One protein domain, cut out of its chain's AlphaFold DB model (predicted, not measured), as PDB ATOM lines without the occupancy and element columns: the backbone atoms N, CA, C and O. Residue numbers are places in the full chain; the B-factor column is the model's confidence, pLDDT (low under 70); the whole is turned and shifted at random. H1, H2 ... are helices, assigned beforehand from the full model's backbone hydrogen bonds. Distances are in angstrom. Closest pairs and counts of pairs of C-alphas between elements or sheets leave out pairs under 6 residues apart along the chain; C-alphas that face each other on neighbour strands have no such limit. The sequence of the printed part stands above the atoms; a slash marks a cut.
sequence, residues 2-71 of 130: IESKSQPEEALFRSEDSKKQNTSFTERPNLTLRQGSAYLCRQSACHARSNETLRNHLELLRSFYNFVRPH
ATOM      1  N   ILE A   2      28.388  41.174  79.305       48.72
ATOM      2  CA  ILE A   2      29.856  41.180  79.300       48.72
ATOM      3  C   ILE A   2      30.235  42.545  79.855       48.72
ATOM      4  O   ILE A   2      30.102  43.555  79.168       48.72
ATOM      5  N   GLU A   3      30.571  42.582  81.136       57.59
ATOM      6  CA  GLU A   3      31.011  43.794  81.814       57.59
ATOM      7  C   GLU A   3      32.304  44.258  81.132       57.59
ATOM      8  O   GLU A   3      33.324  43.564  81.172       57.59
ATOM      9  N   SER A   4      32.252  45.383  80.409       63.78
ATOM     10  CA  SER A   4      33.453  45.973  79.826       63.78
ATOM     11  C   SER A   4      34.322  46.445  80.984       63.78
ATOM     12  O   SER A   4      34.053  47.492  81.577       63.78
ATOM     13  N   LYS A   5      35.324  45.647  81.355       61.09
ATOM     14  CA  LYS A   5      36.272  46.022  82.404       61.09
ATOM     15  C   LYS A   5      36.825  47.408  82.095       61.09
ATOM     16  O   LYS A   5      37.233  47.688  80.968       61.09
ATOM     17  N   SER A   6      36.800  48.286  83.093       78.56
ATOM     18  CA  SER A   6      37.371  49.621  82.952       78.56
ATOM     19  C   SER A   6      38.876  49.505  82.647       78.56
ATOM     20  O   SER A   6      39.550  48.615  83.169       78.56
ATOM     21  N   GLN A   7      39.426  50.402  81.814       78.25
ATOM     22  CA  GLN A   7      40.861  50.430  81.465       78.25
ATOM     23  C   GLN A   7      41.832  50.194  82.649       78.25
ATOM     24  O   GLN A   7      42.805  49.457  82.466       78.25
ATOM     25  N   PRO A   8      41.626  50.770  83.856       77.00
ATOM     26  CA  PRO A   8      42.524  50.517  84.985       77.00
ATOM     27  C   PRO A   8      42.458  49.084  85.529       77.00
ATOM     28  O   PRO A   8      43.482  48.573  85.979       77.00
ATOM     29  N   GLU A   9      41.304  48.415  85.482       82.81
ATOM     30  CA  GLU A   9      41.180  47.026  85.946       82.81
ATOM     31  C   GLU A   9      41.864  46.043  84.999       82.81
ATOM     32  O   GLU A   9      42.509  45.093  85.443       82.81
ATOM     33  N   GLU A  10      41.779  46.289  83.692       84.19
ATOM     34  CA  GLU A  10      42.500  45.500  82.694       84.19
ATOM     35  C   GLU A  10      44.018  45.673  82.834       84.19
ATOM     36  O   GLU A  10      44.764  44.690  82.813       84.19
ATOM     37  N   ALA A  11      44.484  46.910  83.032       80.12
ATOM     38  CA  ALA A  11      45.895  47.190  83.270       80.12
ATOM     39  C   ALA A  11      46.404  46.516  84.553       80.12
ATOM     40  O   ALA A  11      47.500  45.955  84.551       80.12
ATOM     41  N   LEU A  12      45.604  46.518  85.625       84.06
ATOM     42  CA  LEU A  12      45.951  45.847  86.877       84.06
ATOM     43  C   LEU A  12      46.021  44.325  86.700       84.06
ATOM     44  O   LEU A  12      46.969  43.702  87.171       84.06
ATOM     45  N   PHE A  13      45.066  43.739  85.972       84.25
ATOM     46  CA  PHE A  13      45.063  42.309  85.660       84.25
ATOM     47  C   PHE A  13      46.307  41.875  84.869       84.25
ATOM     48  O   PHE A  13      46.824  40.785  85.090       84.25
ATOM     49  N   ARG A  14      46.806  42.731  83.967       82.00
ATOM     50  CA  ARG A  14      48.024  42.481  83.176       82.00
ATOM     51  C   ARG A  14      49.325  42.799  83.910       82.00
ATOM     52  O   ARG A  14      50.392  42.488  83.389       82.00
ATOM     53  N   SER A  15      49.264  43.463  85.059       77.25
ATOM     54  CA  SER A  15      50.469  43.900  85.753       77.25
ATOM     55  C   SER A  15      51.099  42.757  86.548       77.25
ATOM     56  O   SER A  15      50.445  42.109  87.361       77.25
ATOM     57  N   GLU A  16      52.390  42.529  86.326       80.00
ATOM     58  CA  GLU A  16      53.169  41.538  87.078       80.00
ATOM     59  C   GLU A  16      53.537  42.053  88.483       80.00
ATOM     60  O   GLU A  16      53.607  41.283  89.439       80.00
ATOM     61  N   ASP A  17      53.719  43.372  88.621       78.44
ATOM     62  CA  ASP A  17      54.319  44.001  89.805       78.44
ATOM     63  C   ASP A  17      53.354  44.224  90.987       78.44
ATOM     64  O   ASP A  17      53.796  44.324  92.133       78.44
ATOM     65  N   SER A  18      52.041  44.369  90.759       81.81
ATOM     66  CA  SER A  18      51.089  44.699  91.834       81.81
ATOM     67  C   SER A  18      49.697  44.137  91.584       81.81
ATOM     68  O   SER A  18      49.076  44.407  90.571       81.81
ATOM     69  N   LYS A  19      49.134  43.449  92.581       82.75
ATOM     70  CA  LYS A  19      47.751  42.935  92.537       82.75
ATOM     71  C   LYS A  19      46.704  43.947  93.018       82.75
ATOM     72  O   LYS A  19      45.510  43.678  92.958       82.75
ATOM     73  N   LYS A  20      47.147  45.098  93.538       86.81
ATOM     74  CA  LYS A  20      46.293  46.174  94.059       86.81
ATOM     75  C   LYS A  20      46.505  47.456  93.264       86.81
ATOM     76  O   LYS A  20      47.643  47.799  92.931       86.81
ATOM     77  N   GLN A  21      45.417  48.185  93.027       82.25
ATOM     78  CA  GLN A  21      45.471  49.512  92.430       82.25
ATOM     79  C   GLN A  21      46.320  50.439  93.309       82.25
ATOM     80  O   GLN A  21      46.054  50.616  94.498       82.25
ATOM     81  N   ASN A  22      47.369  51.009  92.723       84.88
ATOM     82  CA  ASN A  22      48.219  51.984  93.385       84.88
ATOM     83  C   ASN A  22      48.494  53.157  92.439       84.88
ATOM     84  O   ASN A  22      48.528  52.993  91.222       84.88
ATOM     85  N   THR A  23      48.697  54.342  93.005       89.00
ATOM     86  CA  THR A  23      49.052  55.547  92.238       89.00
ATOM     87  C   THR A  23      50.561  55.708  92.095       89.00
ATOM     88  O   THR A  23      51.043  56.473  91.266       89.00
ATOM     89  N   SER A  24      51.336  54.955  92.875       87.44
ATOM     90  CA  SER A  24      52.778  55.129  93.006       87.44
ATOM     91  C   SER A  24      53.546  54.924  91.691       87.44
ATOM     92  O   SER A  24      54.585  55.556  91.493       87.44
ATOM     93  N   PHE A  25      53.034  54.086  90.782       82.19
ATOM     94  CA  PHE A  25      53.605  53.890  89.444       82.19
ATOM     95  C   PHE A  25      53.415  55.096  88.522       82.19
ATOM     96  O   PHE A  25      54.237  55.302  87.636       82.19
ATOM     97  N   THR A  26      52.388  55.916  88.753       84.69
ATOM     98  CA  THR A  26      52.140  57.160  88.010       84.69
ATOM     99  C   THR A  26      52.820  58.348  88.692       84.69
ATOM    100  O   THR A  26      53.442  59.180  88.035       84.69
ATOM    101  N   GLU A  27      52.792  58.402  90.025       92.62
ATOM    102  CA  GLU A  27      53.363  59.516  90.787       92.62
ATOM    103  C   GLU A  27      54.895  59.578  90.714       92.62
ATOM    104  O   GLU A  27      55.470  60.658  90.581       92.62
ATOM    105  N   ARG A  28      55.593  58.434  90.742       90.00
ATOM    106  CA  ARG A  28      57.066  58.400  90.650       90.00
ATOM    107  C   ARG A  28      57.623  58.976  89.338       90.00
ATOM    108  O   ARG A  28      58.515  59.832  89.414       90.00
ATOM    109  N   PRO A  29      57.158  58.559  88.143       88.06
ATOM    110  CA  PRO A  29      57.609  59.176  86.902       88.06
ATOM    111  C   PRO A  29      57.174  60.642  86.815       88.06
ATOM    112  O   PRO A  29      57.978  61.460  86.382       88.06
ATOM    113  N   ASN A  30      55.988  61.016  87.313       91.50
ATOM    114  CA  ASN A  30      55.567  62.422  87.363       91.50
ATOM    115  C   ASN A  30      56.512  63.287  88.206       91.50
ATOM    116  O   ASN A  30      56.924  64.360  87.767       91.50
ATOM    117  N   LEU A  31      56.907  62.815  89.389       92.88
ATOM    118  CA  LEU A  31      57.893  63.497  90.223       92.88
ATOM    119  C   LEU A  31      59.245  63.609  89.511       92.88
ATOM    120  O   LEU A  31      59.860  64.671  89.527       92.88
ATOM    121  N   THR A  32      59.679  62.540  88.841       91.38
ATOM    122  CA  THR A  32      60.932  62.536  88.071       91.38
ATOM    123  C   THR A  32      60.903  63.574  86.947       91.38
ATOM    124  O   THR A  32      61.876  64.303  86.759       91.38
ATOM    125  N   LEU A  33      59.782  63.690  86.226       91.38
ATOM    126  CA  LEU A  33      59.598  64.702  85.184       91.38
ATOM    127  C   LEU A  33      59.626  66.121  85.764       91.38
ATOM    128  O   LEU A  33      60.288  66.991  85.204       91.38
ATOM    129  N   ARG A  34      58.968  66.348  86.910       92.25
ATOM    130  CA  ARG A  34      58.999  67.648  87.602       92.25
ATOM    131  C   ARG A  34      60.406  68.024  88.057       92.25
ATOM    132  O   ARG A  34      60.804  69.167  87.900       92.25
ATOM    133  N   GLN A  35      61.170  67.067  88.578       91.38
ATOM    134  CA  GLN A  35      62.553  67.292  89.007       91.38
ATOM    135  C   GLN A  35      63.517  67.505  87.835       91.38
ATOM    136  O   GLN A  35      64.528  68.183  87.990       91.38
ATOM    137  N   GLY A  36      63.231  66.920  86.669       90.00
ATOM    138  CA  GLY A  36      64.074  67.046  85.483       90.00
ATOM    139  C   GLY A  36      63.733  68.233  84.577       90.00
ATOM    140  O   GLY A  36      64.469  68.472  83.623       90.00
ATOM    141  N   SER A  37      62.655  68.974  84.849       92.88
ATOM    142  CA  SER A  37      62.237  70.129  84.048       92.88
ATOM    143  C   SER A  37      62.057  71.376  84.905       92.88
ATOM    144  O   SER A  37      61.144  71.454  85.724       92.88
ATOM    145  N   ALA A  38      62.861  72.407  84.636       91.94
ATOM    146  CA  ALA A  38      62.732  73.699  85.307       91.94
ATOM    147  C   ALA A  38      61.366  74.369  85.066       91.94
ATOM    148  O   ALA A  38      60.940  75.166  85.897       91.94
ATOM    149  N   TYR A  39      60.659  74.035  83.979       91.62
ATOM    150  CA  TYR A  39      59.318  74.560  83.695       91.62
ATOM    151  C   TYR A  39      58.246  74.052  84.662       91.62
ATOM    152  O   TYR A  39      57.233  74.715  84.859       91.62
ATOM    153  N   LEU A  40      58.452  72.869  85.247       90.75
ATOM    154  CA  LEU A  40      57.494  72.227  86.148       90.75
ATOM    155  C   LEU A  40      57.869  72.376  87.630       90.75
ATOM    156  O   LEU A  40      57.154  71.875  88.504       90.75
ATOM    157  N   CYS A  41      58.973  73.064  87.925       89.00
ATOM    158  CA  CYS A  41      59.365  73.391  89.286       89.00
ATOM    159  C   CYS A  41      58.447  74.468  89.876       89.00
ATOM    160  O   CYS A  41      58.104  75.461  89.230       89.00
ATOM    161  N   ARG A  42      58.073  74.294  91.147       87.06
ATOM    162  CA  ARG A  42      57.302  75.292  91.894       87.06
ATOM    163  C   ARG A  42      58.114  76.584  92.013       87.06
ATOM    164  O   ARG A  42      59.290  76.521  92.349       87.06
ATOM    165  N   GLN A  43      57.463  77.728  91.784       87.75
ATOM    166  CA  GLN A  43      58.084  79.065  91.854       87.75
ATOM    167  C   GLN A  43      59.296  79.235  90.918       87.75
ATOM    168  O   GLN A  43      60.206  80.010  91.197       87.75
ATOM    169  N   SER A  44      59.317  78.512  89.799       86.88
ATOM    170  CA  SER A  44      60.345  78.699  88.782       86.88
ATOM    171  C   SER A  44      60.101  79.978  87.983       86.88
ATOM    172  O   SER A  44      58.978  80.232  87.555       86.88
ATOM    173  N   ALA A  45      61.168  80.734  87.722       89.56
ATOM    174  CA  ALA A  45      61.161  81.835  86.754       89.56
ATOM    175  C   ALA A  45      61.198  81.339  85.293       89.56
ATOM    176  O   ALA A  45      61.059  82.122  84.355       89.56
ATOM    177  N   CYS A  46      61.414  80.036  85.078       88.56
ATOM    178  CA  CYS A  46      61.424  79.438  83.751       88.56
ATOM    179  C   CYS A  46      59.994  79.060  83.361       88.56
ATOM    180  O   CYS A  46      59.446  78.088  83.881       88.56
ATOM    181  N   HIS A  47      59.415  79.778  82.401       88.31
ATOM    182  CA  HIS A  47      58.109  79.454  81.826       88.31
ATOM    183  C   HIS A  47      58.239  78.993  80.375       88.31
ATOM    184  O   HIS A  47      59.055  79.505  79.605       88.31
ATOM    185  N   ALA A  48      57.423  78.012  79.995       89.75
ATOM    186  CA  ALA A  48      57.305  77.610  78.603       89.75
ATOM    187  C   ALA A  48      56.508  78.667  77.826       89.75
ATOM    188  O   ALA A  48      55.485  79.153  78.301       89.75
ATOM    189  N   ARG A  49      56.962  79.005  76.614       89.75
ATOM    190  CA  ARG A  49      56.308  80.005  75.747       89.75
ATOM    191  C   ARG A  49      54.939  79.562  75.228       89.75
ATOM    192  O   ARG A  49      54.098  80.398  74.926       89.75
ATOM    193  N   SER A  50      54.737  78.256  75.087       93.81
ATOM    194  CA  SER A  50      53.487  77.653  74.633       93.81
ATOM    195  C   SER A  50      53.313  76.263  75.246       93.81
ATOM    196  O   SER A  50      54.290  75.626  75.660       93.81
ATOM    197  N   ASN A  51      52.073  75.767  75.253       93.44
ATOM    198  CA  ASN A  51      51.773  74.390  75.658       93.44
ATOM    199  C   ASN A  51      52.484  73.360  74.772       93.44
ATOM    200  O   ASN A  51      52.920  72.322  75.263       93.44
ATOM    201  N   GLU A  52      52.648  73.657  73.482       94.50
ATOM    202  CA  GLU A  52      53.351  72.781  72.547       94.50
ATOM    203  C   GLU A  52      54.840  72.674  72.889       94.50
ATOM    204  O   GLU A  52      55.386  71.575  72.966       94.50
ATOM    205  N   THR A  53      55.494  73.799  73.195       92.81
ATOM    206  CA  THR A  53      56.898  73.806  73.627       92.81
ATOM    207  C   THR A  53      57.091  72.989  74.902       92.81
ATOM    208  O   THR A  53      58.033  72.198  74.986       92.81
ATOM    209  N   LEU A  54      56.189  73.141  75.880       93.56
ATOM    210  CA  LEU A  54      56.224  72.343  77.105       93.56
ATOM    211  C   LEU A  54      56.049  70.855  76.793       93.56
ATOM    212  O   LEU A  54      56.832  70.036  77.267       93.56
ATOM    213  N   ARG A  55      55.062  70.504  75.962       93.94
ATOM    214  CA  ARG A  55      54.800  69.119  75.564       93.94
ATOM    215  C   ARG A  55      56.021  68.486  74.897       93.94
ATOM    216  O   ARG A  55      56.460  67.429  75.336       93.94
ATOM    217  N   ASN A  56      56.617  69.158  73.915       92.62
ATOM    218  CA  ASN A  56      57.802  68.668  73.205       92.62
ATOM    219  C   ASN A  56      59.002  68.491  74.149       92.62
ATOM    220  O   ASN A  56      59.720  67.493  74.068       92.62
ATOM    221  N   HIS A  57      59.196  69.421  75.089       93.31
ATOM    222  CA  HIS A  57      60.224  69.297  76.120       93.31
ATOM    223  C   HIS A  57      59.995  68.077  77.027       93.31
ATOM    224  O   HIS A  57      60.937  67.336  77.310       93.31
ATOM    225  N   LEU A  58      58.754  67.832  77.458       93.44
ATOM    226  CA  LEU A  58      58.420  66.681  78.298       93.44
ATOM    227  C   LEU A  58      58.572  65.351  77.554       93.44
ATOM    228  O   LEU A  58      59.093  64.401  78.136       93.44
ATOM    229  N   GLU A  59      58.198  65.283  76.276       92.31
ATOM    230  CA  GLU A  59      58.411  64.089  75.448       92.31
ATOM    231  C   GLU A  59      59.902  63.779  75.262       92.31
ATOM    232  O   GLU A  59      60.324  62.622  75.366       92.31
ATOM    233  N   LEU A  60      60.734  64.810  75.082       92.81
ATOM    234  CA  LEU A  60      62.187  64.654  75.046       92.81
ATOM    235  C   LEU A  60      62.724  64.110  76.379       92.81
ATOM    236  O   LEU A  60      63.528  63.174  76.392       92.81
ATOM    237  N   LEU A  61      62.258  64.660  77.504       93.56
ATOM    238  CA  LEU A  61      62.666  64.237  78.845       93.56
ATOM    239  C   LEU A  61      62.243  62.790  79.143       93.56
ATOM    240  O   LEU A  61      63.010  62.005  79.704       93.56
ATOM    241  N   ARG A  62      61.031  62.416  78.722       92.00
ATOM    242  CA  ARG A  62      60.495  61.058  78.844       92.00
ATOM    243  C   ARG A  62      61.289  60.073  77.995       92.00
ATOM    244  O   ARG A  62      61.655  59.002  78.477       92.00
ATOM    245  N   SER A  63      61.622  60.460  76.765       91.94
ATOM    246  CA  SER A  63      62.471  59.674  75.867       91.94
ATOM    247  C   SER A  63      63.860  59.458  76.467       91.94
ATOM    248  O   SER A  63      64.371  58.338  76.489       91.94
ATOM    249  N   PHE A  64      64.451  60.507  77.041       92.94
ATOM    250  CA  PHE A  64      65.723  60.412  77.748       92.94
ATOM    251  C   PHE A  64      65.660  59.434  78.922       92.94
ATOM    252  O   PHE A  64      66.505  58.544  79.029       92.94
ATOM    253  N   TYR A  65      64.658  59.579  79.791       92.44
ATOM    254  CA  TYR A  65      64.505  58.740  80.975       92.44
ATOM    255  C   TYR A  65      64.304  57.259  80.620       92.44
ATOM    256  O   TYR A  65      64.919  56.399  81.245       92.44
ATOM    257  N   ASN A  66      63.504  56.966  79.589       91.69
ATOM    258  CA  ASN A  66      63.163  55.596  79.213       91.69
ATOM    259  C   ASN A  66      64.251  54.885  78.402       91.69
ATOM    260  O   ASN A  66      64.492  53.701  78.631       91.69
ATOM    261  N   PHE A  67      64.902  55.576  77.462       91.81
ATOM    262  CA  PHE A  67      65.794  54.935  76.486       91.81
ATOM    263  C   PHE A  67      67.282  55.189  76.738       91.81
ATOM    264  O   PHE A  67      68.110  54.336  76.410       91.81
ATOM    265  N   VAL A  68      67.629  56.340  77.325       92.62
ATOM    266  CA  VAL A  68      69.020  56.809  77.419       92.62
ATOM    267  C   VAL A  68      69.556  56.751  78.844       92.62
ATOM    268  O   VAL A  68      70.738  56.465  79.034       92.62
ATOM    269  N   ARG A  69      68.750  57.035  79.870       91.56
ATOM    270  CA  ARG A  69      69.228  57.113  81.254       91.56
ATOM    271  C   ARG A  69      69.232  55.728  81.917       91.56
ATOM    272  O   ARG A  69      68.171  55.126  82.061       91.56
ATOM    273  N   PRO A  70      70.390  55.227  82.385       90.50
ATOM    274  CA  PRO A  70      70.444  53.971  83.120       90.50
ATOM    275  C   PRO A  70      69.790  54.141  84.499       90.50
ATOM    276  O   PRO A  70      70.016  55.143  85.187       90.50
ATOM    277  N   HIS A  71      68.970  53.173  84.907       89.25
ATOM    278  CA  HIS A  71      68.192  53.266  86.137       89.25
ATOM    279  C   HIS A  71      68.828  52.431  87.253       89.25
ATOM    280  O   HIS A  71      68.968  51.218  87.133       89.25
TER     281      HIS A  71
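AT A GLANCE: This is residues 2 to 71 of the 130 residues of an uncharacterized protein of Planctomycetes bacterium SM23_65 (UniProt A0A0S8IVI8). The longest helix, H3, is crossed near its middle by the end of H2, while the small helix H1 sits far off beyond the other end of H2, touching neither. Residues 37 to 50 loop out between H2 and H3, and residues 2 to 7 stick out. The printed part has 70 residues with three named helices, H1, H2, H3 in chain order, and no named strand: all helix, loose, radius of gyration of the C-alphas 16.0 A, spans 50 by 29 by 22 A.

IN THESE COORDINATES: Find C-alpha 51 at (51.773, 74.390, 75.658); from there H3 runs 24.7 A to residue 68. H2, residues 24 to 36, covers 18.1 A. H1, residues 7 to 14, begins at (40.861, 50.430, 81.465).

HOW THE PARTS SIT: Look at residues 33 to 36 of H2, which alone touch H3, at its residues 58 to 62; the closest C-alphas, Leu 33 and Leu 61, are 7.1 A apart. Their lines are only just about perpendicular, at 72 degrees. H1 is apart from both. Every O i to N i+4 pair is within hydrogen-bond range in H1 and H3, and 8 of 9 in H2.

THE WHOLE: The farthest C-alphas, Ile 2 and Ala 45, are 51.8 A apart. The printed part has no cut; the link H2 to H3 is long. Residues 2 to 5 are under pLDDT 70.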